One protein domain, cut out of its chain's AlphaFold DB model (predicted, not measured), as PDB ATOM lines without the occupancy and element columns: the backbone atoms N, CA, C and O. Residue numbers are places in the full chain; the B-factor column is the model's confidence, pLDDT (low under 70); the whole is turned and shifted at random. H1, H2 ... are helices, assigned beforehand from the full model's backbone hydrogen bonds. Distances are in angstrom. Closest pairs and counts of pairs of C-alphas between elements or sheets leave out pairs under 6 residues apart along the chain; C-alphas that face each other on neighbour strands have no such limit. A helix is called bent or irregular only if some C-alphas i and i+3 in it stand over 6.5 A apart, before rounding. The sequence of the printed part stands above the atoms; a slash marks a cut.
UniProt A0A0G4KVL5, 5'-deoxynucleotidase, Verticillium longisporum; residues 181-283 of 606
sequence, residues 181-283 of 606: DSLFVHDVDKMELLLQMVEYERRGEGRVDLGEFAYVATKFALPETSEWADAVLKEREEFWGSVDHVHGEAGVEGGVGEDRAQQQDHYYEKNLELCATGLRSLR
ATOM      1  N   ASP A 181     188.663 338.890 343.634       97.94
ATOM      2  CA  ASP A 181     189.099 338.631 342.258       97.94
ATOM      3  C   ASP A 181     189.602 337.187 342.103       97.94
ATOM      4  O   ASP A 181     189.139 336.468 341.220       97.94
ATOM      5  N   SER A 182     190.481 336.716 343.001       97.69
ATOM      6  CA  SER A 182     190.972 335.330 342.971       97.69
ATOM      7  C   SER A 182     189.853 334.307 343.161       97.69
ATOM      8  O   SER A 182     189.785 333.341 342.409       97.69
ATOM      9  N   LEU A 183     188.930 334.537 344.100       97.81
ATOM     10  CA  LEU A 183     187.799 333.641 344.352       97.81
ATOM     11  C   LEU A 183     186.850 333.576 343.150       97.81
ATOM     12  O   LEU A 183     186.395 332.492 342.793       97.81
ATOM     13  N   PHE A 184     186.607 334.709 342.483       98.44
ATOM     14  CA  PHE A 184     185.835 334.741 341.244       98.44
ATOM     15  C   PHE A 184     186.529 333.963 340.119       98.44
ATOM     16  O   PHE A 184     185.880 333.157 339.459       98.44
ATOM     17  N   VAL A 185     187.840 334.133 339.920       98.62
ATOM     18  CA  VAL A 185     188.577 333.400 338.871       98.62
ATOM     19  C   VAL A 185     188.664 331.899 339.183       98.62
ATOM     20  O   VAL A 185     188.493 331.095 338.272       98.62
ATOM     21  N   HIS A 186     188.814 331.507 340.455       98.50
ATOM     22  CA  HIS A 186     188.708 330.107 340.905       98.50
ATOM     23  C   HIS A 186     187.328 329.507 340.616       98.50
ATOM     24  O   HIS A 186     187.220 328.315 340.342       98.50
ATOM     25  N   ASP A 187     186.245 330.273 340.723       98.38
ATOM     26  CA  ASP A 187     184.905 329.792 340.357       98.38
ATOM     27  C   ASP A 187     184.705 329.748 338.839       98.38
ATOM     28  O   ASP A 187     184.047 328.838 338.341       98.38
ATOM     29  N   VAL A 188     185.332 330.658 338.090       98.56
ATOM     30  CA  VAL A 188     185.355 330.620 336.623       98.56
ATOM     31  C   VAL A 188     186.125 329.404 336.083       98.56
ATOM     32  O   VAL A 188     185.659 328.820 335.112       98.56
ATOM     33  N   ASP A 189     187.223 328.973 336.715       98.38
ATOM     34  CA  ASP A 189     187.935 327.716 336.391       98.38
ATOM     35  C   ASP A 189     186.987 326.504 336.500       98.38
ATOM     36  O   ASP A 189     186.726 325.800 335.519       98.38
ATOM     37  N   LYS A 190     186.337 326.342 337.662       97.38
ATOM     38  CA  LYS A 190     185.334 325.282 337.886       97.38
ATOM     39  C   LYS A 190     184.166 325.365 336.898       97.38
ATOM     40  O   LYS A 190     183.679 324.335 336.436       97.38
ATOM     41  N   MET A 191     183.706 326.575 336.579       98.19
ATOM     42  CA  MET A 191     182.619 326.805 335.625       98.19
ATOM     43  C   MET A 191     183.004 326.369 334.209       98.19
ATOM     44  O   MET A 191     182.202 325.764 333.500       98.19
ATOM     45  N   GLU A 192     184.237 326.653 333.804       98.25
ATOM     46  CA  GLU A 192     184.774 326.281 332.500       98.25
ATOM     47  C   GLU A 192     184.871 324.751 332.363       98.25
ATOM     48  O   GLU A 192     184.360 324.196 331.386       98.25
ATOM     49  N   LEU A 193     185.350 324.066 333.409       96.62
ATOM     50  CA  LEU A 193     185.368 322.602 333.501       96.62
ATOM     51  C   LEU A 193     183.963 321.979 333.368       96.62
ATOM     52  O   LEU A 193     183.783 321.020 332.614       96.62
ATOM     53  N   LEU A 194     182.955 322.528 334.062       98.00
ATOM     54  CA  LEU A 194     181.562 322.058 333.975       98.00
ATOM     55  C   LEU A 194     180.960 322.267 332.575       98.00
ATOM     56  O   LEU A 194     180.266 321.387 332.063       98.00
ATOM     57  N   LEU A 195     181.246 323.400 331.928       98.38
ATOM     58  CA  LEU A 195     180.822 323.657 330.549       98.38
ATOM     59  C   LEU A 195     181.475 322.665 329.580       98.38
ATOM     60  O   LEU A 195     180.791 322.078 328.735       98.38
ATOM     61  N   GLN A 196     182.786 322.431 329.710       98.00
ATOM     62  CA  GLN A 196     183.488 321.529 328.804       98.00
ATOM     63  C   GLN A 196     183.048 320.069 328.968       98.00
ATOM     64  O   GLN A 196     182.945 319.357 327.964       98.00
ATOM     65  N   MET A 197     182.728 319.657 330.199       96.94
ATOM     66  CA  MET A 197     182.119 318.366 330.524       96.94
ATOM     67  C   MET A 197     180.841 318.150 329.698       96.94
ATOM     68  O   MET A 197     180.797 317.239 328.871       96.94
ATOM     69  N   VAL A 198     179.844 319.034 329.834       97.31
ATOM     70  CA  VAL A 198     178.552 318.923 329.126       97.31
ATOM     71  C   VAL A 198     178.729 318.963 327.603       97.31
ATOM     72  O   VAL A 198     178.100 318.196 326.871       97.31
ATOM     73  N   GLU A 199     179.623 319.810 327.090       97.56
ATOM     74  CA  GLU A 199     179.945 319.847 325.659       97.56
ATOM     75  C   GLU A 199     180.546 318.534 325.131       97.56
ATOM     76  O   GLU A 199     180.248 318.138 324.000       97.56
ATOM     77  N   TYR A 200     181.402 317.860 325.904       96.62
ATOM     78  CA  TYR A 200     181.995 316.583 325.508       96.62
ATOM     79  C   TYR A 200     181.012 315.417 325.634       96.62
ATOM     80  O   TYR A 200     180.975 314.592 324.722       96.62
ATOM     81  N   GLU A 201     180.159 315.379 326.660       96.25
ATOM     82  CA  GLU A 201     179.068 314.395 326.760       96.25
ATOM     83  C   GLU A 201     178.111 314.508 325.560       96.25
ATOM     84  O   GLU A 201     177.782 313.508 324.912       96.25
ATOM     85  N   ARG A 202     177.757 315.743 325.174       95.62
ATOM     86  CA  ARG A 202     176.942 316.045 323.985       95.62
ATOM     87  C   ARG A 202     177.606 315.633 322.678       95.62
ATOM     88  O   ARG A 202     176.971 314.968 321.864       95.62
ATOM     89  N   ARG A 203     178.881 315.984 322.466       95.00
ATOM     90  CA  ARG A 203     179.654 315.557 321.277       95.00
ATOM     91  C   ARG A 203     179.873 314.039 321.249       95.00
ATOM     92  O   ARG A 203     180.001 313.470 320.170       95.00
ATOM     93  N   GLY A 204     179.898 313.391 322.413       93.69
ATOM     94  CA  GLY A 204     179.914 311.939 322.565       93.69
ATOM     95  C   GLY A 204     178.555 311.269 322.339       93.69
ATOM     96  O   GLY A 204     178.518 310.044 322.228       93.69
ATOM     97  N   GLU A 205     177.466 312.040 322.241       92.81
ATOM     98  CA  GLU A 205     176.068 311.578 322.187       92.81
ATOM     99  C   GLU A 205     175.704 310.671 323.383       92.81
ATOM    100  O   GLU A 205     175.097 309.615 323.210       92.81
ATOM    101  N   GLY A 206     176.149 311.032 324.593       88.06
ATOM    102  CA  GLY A 206     175.878 310.272 325.825       88.06
ATOM    103  C   GLY A 206     176.623 308.933 325.926       88.06
ATOM    104  O   GLY A 206     176.370 308.142 326.828       88.06
ATOM    105  N   ARG A 207     177.564 308.646 325.013       91.62
ATOM    106  CA  ARG A 207     178.401 307.426 325.055       91.62
ATOM    107  C   ARG A 207     179.573 307.515 326.035       91.62
ATOM    108  O   ARG A 207     180.264 306.521 326.247       91.62
ATOM    109  N   VAL A 208     179.831 308.706 326.569       92.19
ATOM    110  CA  VAL A 208     180.840 308.981 327.592       92.19
ATOM    111  C   VAL A 208     180.139 309.781 328.677       92.19
ATOM    112  O   VAL A 208     179.559 310.822 328.380       92.19
ATOM    113  N   ASP A 209     180.193 309.271 329.900       94.00
ATOM    114  CA  ASP A 209     179.735 309.955 331.104       94.00
ATOM    115  C   ASP A 209     180.955 310.580 331.786       94.00
ATOM    116  O   ASP A 209     181.951 309.902 332.056       94.00
ATOM    117  N   LEU A 210     180.892 311.891 331.989       94.69
ATOM    118  CA  LEU A 210     181.936 312.717 332.579       94.69
ATOM    119  C   LEU A 210     181.502 313.273 333.948       94.69
ATOM    120  O   LEU A 210     182.192 314.115 334.519       94.69
ATOM    121  N   GLY A 211     180.407 312.762 334.519       92.69
ATOM    122  CA  GLY A 211     179.810 313.228 335.770       92.69
ATOM    123  C   GLY A 211     180.719 313.167 336.995       92.69
ATOM    124  O   GLY A 211     180.437 313.843 337.980       92.69
ATOM    125  N   GLU A 212     181.858 312.457 336.948       90.56
ATOM    126  CA  GLU A 212     182.864 312.543 338.019       90.56
ATOM    127  C   GLU A 212     183.431 313.961 338.196       90.56
ATOM    128  O   GLU A 212     183.985 314.238 339.257       90.56
ATOM    129  N   PHE A 213     183.313 314.844 337.191       91.88
ATOM    130  CA  PHE A 213     183.732 316.247 337.278       91.88
ATOM    131  C   PHE A 213     182.671 317.158 337.913       91.88
ATOM    132  O   PHE A 213     183.028 318.219 338.420       91.88
ATOM    133  N   ALA A 214     181.401 316.742 337.980       94.88
ATOM    134  CA  ALA A 214     180.307 317.572 338.493       94.88
ATOM    135  C   ALA A 214     180.472 317.977 339.975       94.88
ATOM    136  O   ALA A 214     179.986 319.030 340.386       94.88
ATOM    137  N   TYR A 215     181.254 317.222 340.762       90.38
ATOM    138  CA  TYR A 215     181.582 317.548 342.161       90.38
ATOM    139  C   TYR A 215     182.154 318.962 342.361       90.38
ATOM    140  O   TYR A 215     181.986 319.523 343.447       90.38
ATOM    141  N   VAL A 216     182.803 319.568 341.351       92.06
ATOM    142  CA  VAL A 216     183.355 320.930 341.487       92.06
ATOM    143  C   VAL A 216     182.270 321.983 341.704       92.06
ATOM    144  O   VAL A 216     182.565 323.016 342.303       92.06
ATOM    145  N   ALA A 217     181.015 321.707 341.324       94.44
ATOM    146  CA  ALA A 217     179.859 322.544 341.651       94.44
ATOM    147  C   ALA A 217     179.714 322.758 343.172       94.44
ATOM    148  O   ALA A 217     179.416 323.860 343.625       94.44
ATOM    149  N   THR A 218     180.054 321.747 343.985       92.06
ATOM    150  CA  THR A 218     180.032 321.832 345.461       92.06
ATOM    151  C   THR A 218     181.147 322.707 346.053       92.06
ATOM    152  O   THR A 218     181.179 322.932 347.262       92.06
ATOM    153  N   LYS A 219     182.091 323.176 345.222       93.12
ATOM    154  CA  LYS A 219     183.292 323.927 345.628       93.12
ATOM    155  C   LYS A 219     183.282 325.388 345.159       93.12
ATOM    156  O   LYS A 219     184.306 326.058 345.285       93.12
ATOM    157  N   PHE A 220     182.165 325.881 344.620       94.69
ATOM    158  CA  PHE A 220     181.999 327.301 344.296       94.69
ATOM    159  C   PHE A 220     182.012 328.153 345.576       94.69
ATOM    160  O   PHE A 220     181.428 327.771 346.591       94.69
ATOM    161  N   ALA A 221     182.704 329.292 345.540       94.00
ATOM    162  CA  ALA A 221     182.904 330.166 346.695       94.00
ATOM    163  C   ALA A 221     181.923 331.351 346.737       94.00
ATOM    164  O   ALA A 221     181.575 331.822 347.824       94.00
ATOM    165  N   LEU A 222     181.494 331.852 345.574       95.12
ATOM    166  CA  LEU A 222     180.613 333.012 345.454       95.12
ATOM    167  C   LEU A 222     179.181 332.575 345.083       95.12
ATOM    168  O   LEU A 222     178.998 331.862 344.100       95.12
ATOM    169  N   PRO A 223     178.137 333.020 345.810       94.50
ATOM    170  CA  PRO A 223     176.753 332.676 345.471       94.50
ATOM    171  C   PRO A 223     176.366 333.059 344.039       94.50
ATOM    172  O   PRO A 223     175.648 332.320 343.374       94.50
ATOM    173  N   GLU A 224     176.873 334.195 343.550       94.06
ATOM    174  CA  GLU A 224     176.557 334.720 342.221       94.06
ATOM    175  C   GLU A 224     177.096 333.842 341.069       94.06
ATOM    176  O   GLU A 224     176.577 333.916 339.958       94.06
ATOM    177  N   THR A 225     178.127 333.022 341.312       95.25
ATOM    178  CA  THR A 225     178.675 332.046 340.348       95.25
ATOM    179  C   THR A 225     178.115 330.639 340.569       95.25
ATOM    180  O   THR A 225     177.998 329.890 339.600       95.25
ATOM    181  N   SER A 226     177.697 330.279 341.791       94.88
ATOM    182  CA  SER A 226     176.968 329.024 342.053       94.88
ATOM    183  C   SER A 226     175.694 328.904 341.207       94.88
ATOM    184  O   SER A 226     175.416 327.830 340.684       94.88
ATOM    185  N   GLU A 227     174.973 330.010 340.980       95.88
ATOM    186  CA  GLU A 227     173.790 330.041 340.100       95.88
ATOM    187  C   GLU A 227     174.097 329.580 338.657       95.88
ATOM    188  O   GLU A 227     173.231 329.016 337.985       95.88
ATOM    189  N   TRP A 228     175.325 329.785 338.165       96.75
ATOM    190  CA  TRP A 228     175.752 329.290 336.851       96.75
ATOM    191  C   TRP A 228     176.034 327.784 336.861       96.75
ATOM    192  O   TRP A 228     175.693 327.095 335.898       96.75
ATOM    193  N   ALA A 229     176.618 327.265 337.946       96.75
ATOM    194  CA  ALA A 229     176.839 325.832 338.118       96.75
ATOM    195  C   ALA A 229     175.500 325.076 338.160       96.75
ATOM    196  O   ALA A 229     175.321 324.119 337.408       96.75
ATOM    197  N   ASP A 230     174.531 325.567 338.941       96.62
ATOM    198  CA  ASP A 230     173.169 325.019 339.009       96.62
ATOM    199  C   ASP A 230     172.485 325.007 337.629       96.62
ATOM    200  O   ASP A 230     171.831 324.030 337.254       96.62
ATOM    201  N   ALA A 231     172.656 326.075 336.839       97.62
ATOM    202  CA  ALA A 231     172.095 326.168 335.494       97.62
ATOM    203  C   ALA A 231     172.699 325.136 334.523       97.62
ATOM    204  O   ALA A 231     171.954 324.516 333.761       97.62
ATOM    205  N   VAL A 232     174.019 324.917 334.567       98.00
ATOM    206  CA  VAL A 232     174.706 323.934 333.706       98.00
ATOM    207  C   VAL A 232     174.442 322.495 334.151       98.00
ATOM    208  O   VAL A 232     174.272 321.622 333.300       98.00
ATOM    209  N   LEU A 233     174.322 322.229 335.455       97.19
ATOM    210  CA  LEU A 233     173.883 320.918 335.936       97.19
ATOM    211  C   LEU A 233     172.439 320.629 335.510       97.19
ATOM    212  O   LEU A 233     172.169 319.560 334.978       97.19
ATOM    213  N   LYS A 234     171.523 321.600 335.601       97.38
ATOM    214  CA  LYS A 234     170.162 321.446 335.061       97.38
ATOM    215  C   LYS A 234     170.155 321.182 333.548       97.38
ATOM    216  O   LYS A 234     169.394 320.343 333.076       97.38
ATOM    217  N   GLU A 235     171.003 321.872 332.790       97.06
ATOM    218  CA  GLU A 235     171.190 321.640 331.353       97.06
ATOM    219  C   GLU A 235     171.739 320.229 331.044       97.06
ATOM    220  O   GLU A 235     171.408 319.643 330.006       97.06
ATOM    221  N   ARG A 236     172.554 319.669 331.948       96.75
ATOM    222  CA  ARG A 236     173.054 318.292 331.891       96.75
ATOM    223  C   ARG A 236     171.957 317.269 332.188       96.75
ATOM    224  O   ARG A 236     171.793 316.340 331.400       96.75
ATOM    225  N   GLU A 237     171.166 317.473 333.239       96.44
ATOM    226  CA  GLU A 237     170.004 316.628 333.557       96.44
ATOM    227  C   GLU A 237     169.003 316.584 332.392       96.44
ATOM    228  O   GLU A 237     168.515 315.521 332.017       96.44
ATOM    229  N   GLU A 238     168.737 317.727 331.751       96.62
ATOM    230  CA  GLU A 238     167.873 317.798 330.564       96.62
ATOM    231  C   GLU A 238     168.453 317.048 329.348       96.62
ATOM    232  O   GLU A 238     167.691 316.570 328.505       96.62
ATOM    233  N   PHE A 239     169.782 316.918 329.253       96.25
ATOM    234  CA  PHE A 239     170.462 316.167 328.195       96.25
ATOM    235  C   PHE A 239     170.426 314.646 328.421       96.25
ATOM    236  O   PHE A 239     170.129 313.909 327.479       96.25
ATOM    237  N   TRP A 240     170.691 314.170 329.643       95.81
ATOM    238  CA  TRP A 240     170.631 312.738 329.978       95.81
ATOM    239  C   TRP A 240     169.187 312.230 330.147       95.81
ATOM    240  O   TRP A 240     168.869 311.092 329.790       95.81
ATOM    241  N   GLY A 241     168.279 313.088 330.616       94.06
ATOM    242  CA  GLY A 241     166.835 312.869 330.647       94.06
ATOM    243  C   GLY A 241     166.405 311.727 331.568       94.06
ATOM    244  O   GLY A 241     166.171 311.926 332.753       94.06
ATOM    245  N   SER A 242     166.224 310.530 331.005       92.00
ATOM    246  CA  SER A 242     165.842 309.318 331.750       92.00
ATOM    247  C   SER A 242     166.906 308.217 331.689       92.00
ATOM    248  O   SER A 242     166.586 307.050 331.916       92.00
ATOM    249  N   VAL A 243     168.128 308.557 331.279       92.75
ATOM    250  CA  VAL A 243     169.277 307.650 331.256       92.75
ATOM    251  C   VAL A 243     170.037 307.792 332.574       92.75
ATOM    252  O   VAL A 243     170.415 308.899 332.953       92.75
ATOM    253  N   ASP A 244     170.260 306.670 333.261       91.06
ATOM    254  CA  ASP A 244     171.086 306.624 334.471       91.06
ATOM    255  C   ASP A 244     172.516 307.081 334.146       91.06
ATOM    256  O   ASP A 244     173.139 306.573 333.208       91.06
ATOM    257  N   HIS A 245     173.028 308.031 334.925       92.56
ATOM    258  CA  HIS A 245     174.332 308.661 334.731       92.56
ATOM    259  C   HIS A 245     174.904 309.139 336.083       92.56
ATOM    260  O   HIS A 245     174.235 309.063 337.115       92.56
ATOM    261  N   VAL A 246     176.172 309.550 336.114       92.25
ATOM    262  CA  VAL A 246     176.901 309.894 337.346       92.25
ATOM    263  C   VAL A 246     176.586 311.322 337.803       92.25
ATOM    264  O   VAL A 246     176.729 312.269 337.031       92.25
ATOM    265  N   HIS A 247     176.269 311.469 339.091       90.62
ATOM    266  CA  HIS A 247     176.009 312.725 339.800       90.62
ATOM    267  C   HIS A 247     177.165 313.029 340.768       90.62
ATOM    268  O   HIS A 247     177.083 312.775 341.974       90.62
ATOM    269  N   GLY A 248     178.299 313.520 340.255       87.00
ATOM    270  CA  GLY A 248     179.481 313.819 341.077       87.00
ATOM    271  C   GLY A 248     179.221 314.851 342.184       87.00
ATOM    272  O   GLY A 248     179.836 314.793 343.247       87.00
ATOM    273  N   GLU A 249     178.274 315.761 341.963       89.62
ATOM    274  CA  GLU A 249     177.774 316.749 342.919       89.62
ATOM    275  C   GLU A 249     177.026 316.135 344.114       89.62
ATOM    276  O   GLU A 249     177.005 316.730 345.191       89.62
ATOM    277  N   ALA A 250     176.476 314.924 343.965       83.81
ATOM    278  CA  ALA A 250     175.809 314.181 345.036       83.81
ATOM    279  C   ALA A 250     176.790 313.407 345.948       83.81
ATOM    280  O   ALA A 250     176.371 312.667 346.842       83.81
ATOM    281  N   GLY A 251     178.105 313.559 345.745       74.31
ATOM    282  CA  GLY A 251     179.131 312.909 346.558       74.31
ATOM    283  C   GLY A 251     179.118 311.387 346.404       74.31
ATOM    284  O   GLY A 251     179.117 310.872 345.292       74.31
ATOM    285  N   VAL A 252     179.123 310.647 347.515       59.03
ATOM    286  CA  VAL A 252     179.259 309.175 347.497       59.03
ATOM    287  C   VAL A 252     177.959 308.458 347.103       59.03
ATOM    288  O   VAL A 252     178.024 307.384 346.514       59.03
ATOM    289  N   GLU A 253     176.781 309.028 347.390       49.78
ATOM    290  CA  GLU A 253     175.491 308.365 347.108       49.78
ATOM    291  C   GLU A 253     175.062 308.445 345.630       49.78
ATOM    292  O   GLU A 253     174.241 307.634 345.203       49.78
ATOM    293  N   GLY A 254     175.636 309.361 344.838       56.03
ATOM    294  CA  GLY A 254     175.387 309.477 343.389       56.03
ATOM    295  C   GLY A 254     176.640 309.566 342.508       56.03
ATOM    296  O   GLY A 254     176.520 309.650 341.287       56.03
ATOM    297  N   GLY A 255     177.838 309.546 343.097       57.72
ATOM    298  CA  GLY A 255     179.072 309.953 342.429       57.72
ATOM    299  C   GLY A 255     180.320 309.175 342.850       57.72
ATOM    300  O   GLY A 255     180.356 307.943 342.862       57.72
ATOM    301  N   VAL A 256     181.410 309.904 343.090       59.97
ATOM    302  CA  VAL A 256     182.757 309.331 343.196       59.97
ATOM    303  C   VAL A 256     182.992 308.728 344.590       59.97
ATOM    304  O   VAL A 256     182.767 309.383 345.603       59.97
ATOM    305  N   GLY A 257     183.464 307.476 344.655       67.06
ATOM    306  CA  GLY A 257     183.629 306.742 345.921       67.06
ATOM    307  C   GLY A 257     184.603 307.383 346.926       67.06
ATOM    308  O   GLY A 257     185.521 308.104 346.532       67.06
ATOM    309  N   GLU A 258     184.423 307.069 348.217       64.69
ATOM    310  CA  GLU A 258     185.053 307.739 349.376       64.69
ATOM    311  C   GLU A 258     186.551 308.059 349.216       64.69
ATOM    312  O   GLU A 258     186.952 309.200 349.436       64.69
ATOM    313  N   ASP A 259     187.377 307.096 348.790       64.31
ATOM    314  CA  ASP A 259     188.829 307.292 348.626       64.31
ATOM    315  C   ASP A 259     189.182 308.394 347.611       64.31
ATOM    316  O   ASP A 259     190.190 309.087 347.761       64.31
ATOM    317  N   ARG A 260     188.372 308.549 346.555       66.69
ATOM    318  CA  ARG A 260     188.539 309.595 345.536       66.69
ATOM    319  C   ARG A 260     187.921 310.915 345.982       66.69
ATOM    320  O   ARG A 260     188.538 311.947 345.737       66.69
ATOM    321  N   ALA A 261     186.775 310.879 346.664       65.88
ATOM    322  CA  ALA A 261     186.178 312.069 347.268       65.88
ATOM    323  C   ALA A 261     187.166 312.729 348.247       65.88
ATOM    324  O   ALA A 261     187.449 313.911 348.116       65.88
ATOM    325  N   GLN A 262     187.833 311.955 349.112       67.25
ATOM    326  CA  GLN A 262     188.879 312.464 350.012       67.25
ATOM    327  C   GLN A 262     190.090 313.067 349.272       67.25
ATOM    328  O   GLN A 262     190.667 314.053 349.730       67.25
ATOM    329  N   GLN A 263     190.492 312.504 348.125       65.94
ATOM    330  CA  GLN A 263     191.576 313.058 347.294       65.94
ATOM    331  C   GLN A 263     191.167 314.383 346.635       65.94
ATOM    332  O   GLN A 263     191.959 315.325 346.600       65.94
ATOM    333  N   GLN A 264     189.930 314.456 346.142       69.12
ATOM    334  CA  GLN A 264     189.322 315.665 345.594       69.12
ATOM    335  C   GLN A 264     189.178 316.743 346.677       69.12
ATOM    336  O   GLN A 264     189.674 317.855 346.505       69.12
ATOM    337  N   ASP A 265     188.596 316.413 347.827       69.25
ATOM    338  CA  ASP A 265     188.451 317.319 348.965       69.25
ATOM    339  C   ASP A 265     189.811 317.860 349.412       69.25
ATOM    340  O   ASP A 265     190.000 319.074 349.421       69.25
ATOM    341  N   HIS A 266     190.818 317.007 349.619       67.12
ATOM    342  CA  HIS A 266     192.169 317.461 349.967       67.12
ATOM    343  C   HIS A 266     192.786 318.426 348.931       67.12
ATOM    344  O   HIS A 266     193.559 319.323 349.288       67.12
ATOM    345  N   TYR A 267     192.450 318.267 347.645       64.19
ATOM    346  CA  TYR A 267     192.906 319.159 346.582       64.19
ATOM    347  C   TYR A 267     192.264 320.556 346.680       64.19
ATOM    348  O   TYR A 267     192.990 321.549 346.581       64.19
ATOM    349  N   TYR A 268     190.953 320.664 346.943       64.31
ATOM    350  CA  TYR A 268     190.228 321.952 346.973       64.31
ATOM    351  C   TYR A 268     190.111 322.603 348.370       64.31
ATOM    352  O   TYR A 268     190.162 323.829 348.471       64.31
ATOM    353  N   GLU A 269     190.003 321.837 349.459       58.59
ATOM    354  CA  GLU A 269     189.714 322.341 350.818       58.59
ATOM    355  C   GLU A 269     190.735 323.361 351.326       58.59
ATOM    356  O   GLU A 269     190.369 324.348 351.964       58.59
ATOM    357  N   LYS A 270     192.021 323.181 351.003       49.31
ATOM    358  CA  LYS A 270     193.068 324.082 351.504       49.31
ATOM    359  C   LYS A 270     192.997 325.501 350.914       49.31
ATOM    360  O   LYS A 270     193.560 326.421 351.499       49.31
ATOM    361  N   ASN A 271     192.277 325.689 349.805       44.28
ATOM    362  CA  ASN A 271     191.969 327.016 349.265       44.28
ATOM    363  C   ASN A 271     190.752 327.635 350.003       44.28
ATOM    364  O   ASN A 271     190.633 328.853 350.114       44.28
ATOM    365  N   LEU A 272     189.871 326.801 350.570       40.91
ATOM    366  CA  LEU A 272     188.634 327.204 351.252       40.91
ATOM    367  C   LEU A 272     188.807 327.513 352.751       40.91
ATOM    368  O   LEU A 272     188.110 328.391 353.260       40.91
ATOM    369  N   GLU A 273     189.739 326.882 353.475       37.12
ATOM    370  CA  GLU A 273     189.972 327.198 354.903       37.12
ATOM    371  C   GLU A 273     190.476 328.643 355.125       37.12
ATOM    372  O   GLU A 273     190.074 329.322 356.079       37.12
ATOM    373  N   LEU A 274     191.295 329.161 354.200       38.06
ATOM    374  CA  LEU A 274     191.687 330.576 354.160       38.06
ATOM    375  C   LEU A 274     190.486 331.472 353.801       38.06
ATOM    376  O   LEU A 274     190.223 332.470 354.483       38.06
ATOM    377  N   CYS A 275     189.699 331.068 352.801       39.81
ATOM    378  CA  CYS A 275     188.502 331.775 352.339       39.81
ATOM    379  C   CYS A 275     187.440 331.949 353.449       39.81
ATOM    380  O   CYS A 275     186.949 333.056 353.683       39.81
ATOM    381  N   ALA A 276     187.157 330.896 354.226       35.09
ATOM    382  CA  ALA A 276     186.212 330.921 355.349       35.09
ATOM    383  C   ALA A 276     186.653 331.825 356.518       35.09
ATOM    384  O   ALA A 276     185.848 332.125 357.409       35.09
ATOM    385  N   THR A 277     187.916 332.257 356.527       39.53
ATOM    386  CA  THR A 277     188.472 333.214 357.491       39.53
ATOM    387  C   THR A 277     188.397 334.645 356.935       39.53
ATOM    388  O   THR A 277     187.944 335.549 357.637       39.53
ATOM    389  N   GLY A 278     188.715 334.843 355.648       35.59
ATOM    390  CA  GLY A 278     188.591 336.136 354.955       35.59
ATOM    391  C   GLY A 278     187.146 336.635 354.793       35.59
ATOM    392  O   GLY A 278     186.854 337.797 355.079       35.59
ATOM    393  N   LEU A 279     186.204 335.752 354.435       39.09
ATOM    394  CA  LEU A 279     184.782 336.099 354.264       39.09
ATOM    395  C   LEU A 279     184.086 336.538 355.562       39.09
ATOM    396  O   LEU A 279     183.088 337.256 355.500       39.09
ATOM    397  N   ARG A 280     184.605 336.152 356.737       36.97
ATOM    398  CA  ARG A 280     184.133 336.703 358.022       36.97
ATOM    399  C   ARG A 280     184.609 338.141 358.200       36.97
ATOM    400  O   ARG A 280     183.792 339.006 358.489       36.97
ATOM    401  N   SER A 281     185.885 338.417 357.913       34.94
ATOM    402  CA  SER A 281     186.434 339.778 357.995       34.94
ATOM    403  C   SER A 281     185.723 340.770 357.067       34.94
ATOM    404  O   SER A 281     185.575 341.931 357.431       34.94
ATOM    405  N   LEU A 282     185.257 340.328 355.893       38.09
ATOM    406  CA  LEU A 282     184.537 341.178 354.933       38.09
ATOM    407  C   LEU A 282     183.037 341.350 355.242       38.09
ATOM    408  O   LEU A 282     182.387 342.186 354.616       38.09
ATOM    409  N   ARG A 283     182.470 340.584 356.185       34.72
ATOM    410  CA  ARG A 283     181.070 340.734 356.626       34.72
ATOM    411  C   ARG A 283     180.891 341.703 357.796       34.72
ATOM    412  O   ARG A 283     179.790 342.230 357.951       34.72
TER     413      ARG A 283
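AT A GLANCE: This is residues 181 to 283 of the 606 residues of the protein "5'-deoxynucleotidase" of Verticillium longisporum (UniProt A0A0G4KVL5). What shape do these atoms make? Beside a small three-helix core runs the longest helix, H4, sharply bent; in the core H1 and H3 run side by side the same way, and short H2 runs back along both, their three centres making a triangle. H2 is the core helix near arm H4a, while arm H4b is apart from the core. What is it built of? The 103 printed residues hold four named helices, H1, H2, H3 and H4 in chain order, and no named strand: all helix. It is compact, with a radius of gyration of the C-alphas of 14.5 A, yet elongated, spanning 46 by 29 by 17 A.

IN THESE COORDINATES: Where is the longest helix? H4, residues 258 to 283, was assigned as one helix by its hydrogen bonds but is bent: C-alphas 267 and 270 are 7.0 A apart. Its arms are H4a, residues 258 to 267, 14.1 A, and H4b, residues 270 to 283, 21.2 A, ending at C-alpha 283 (181.070, 340.734, 356.626). Where are the others? H1, residues 181 to 203, begins at C-alpha 181 (189.099, 338.631, 342.258) and is 32.6 A long; H3, residues 223 to 240, is 26.0 A. H2, residues 211 to 219, 15.0 A, is irregular, but only just: C-alphas 212 and 215 are 6.6 A apart.

HOW THE PARTS SIT: How does H4 stand? Its arms make a steep tilt of 58 degrees; H4a and H2 are near each other, and H4b is only just apart from H1, closest 8.2 A. How do the rest meet? H1 and H3 touch at a shallow tilt of 7 degrees, the closest C-alphas those of Val 198 and Arg 236, 6.2 A. With residues 190 to 197 alone H1 touches H2, a hairpin, closest C-alphas Lys 190 and Val 216, 6.0 A. Are the backbones in range? Every O i to N i+4 pair is within hydrogen-bond range in H1 and H4a; H3 has 13 of 14, H4b 5 of 10, and H2 0 of 5 but 5 of 6 O i to N i+3 pairs.

THE WHOLE: How large is it? The two C-alphas farthest apart, of Arg 207 and Ser 281, are 46.9 A apart. Is anything long or uncertain? The printed part has no cut; the link from H3 to H4 is long, 17 residues, and pLDDT is under 70 in residues 252 to 283.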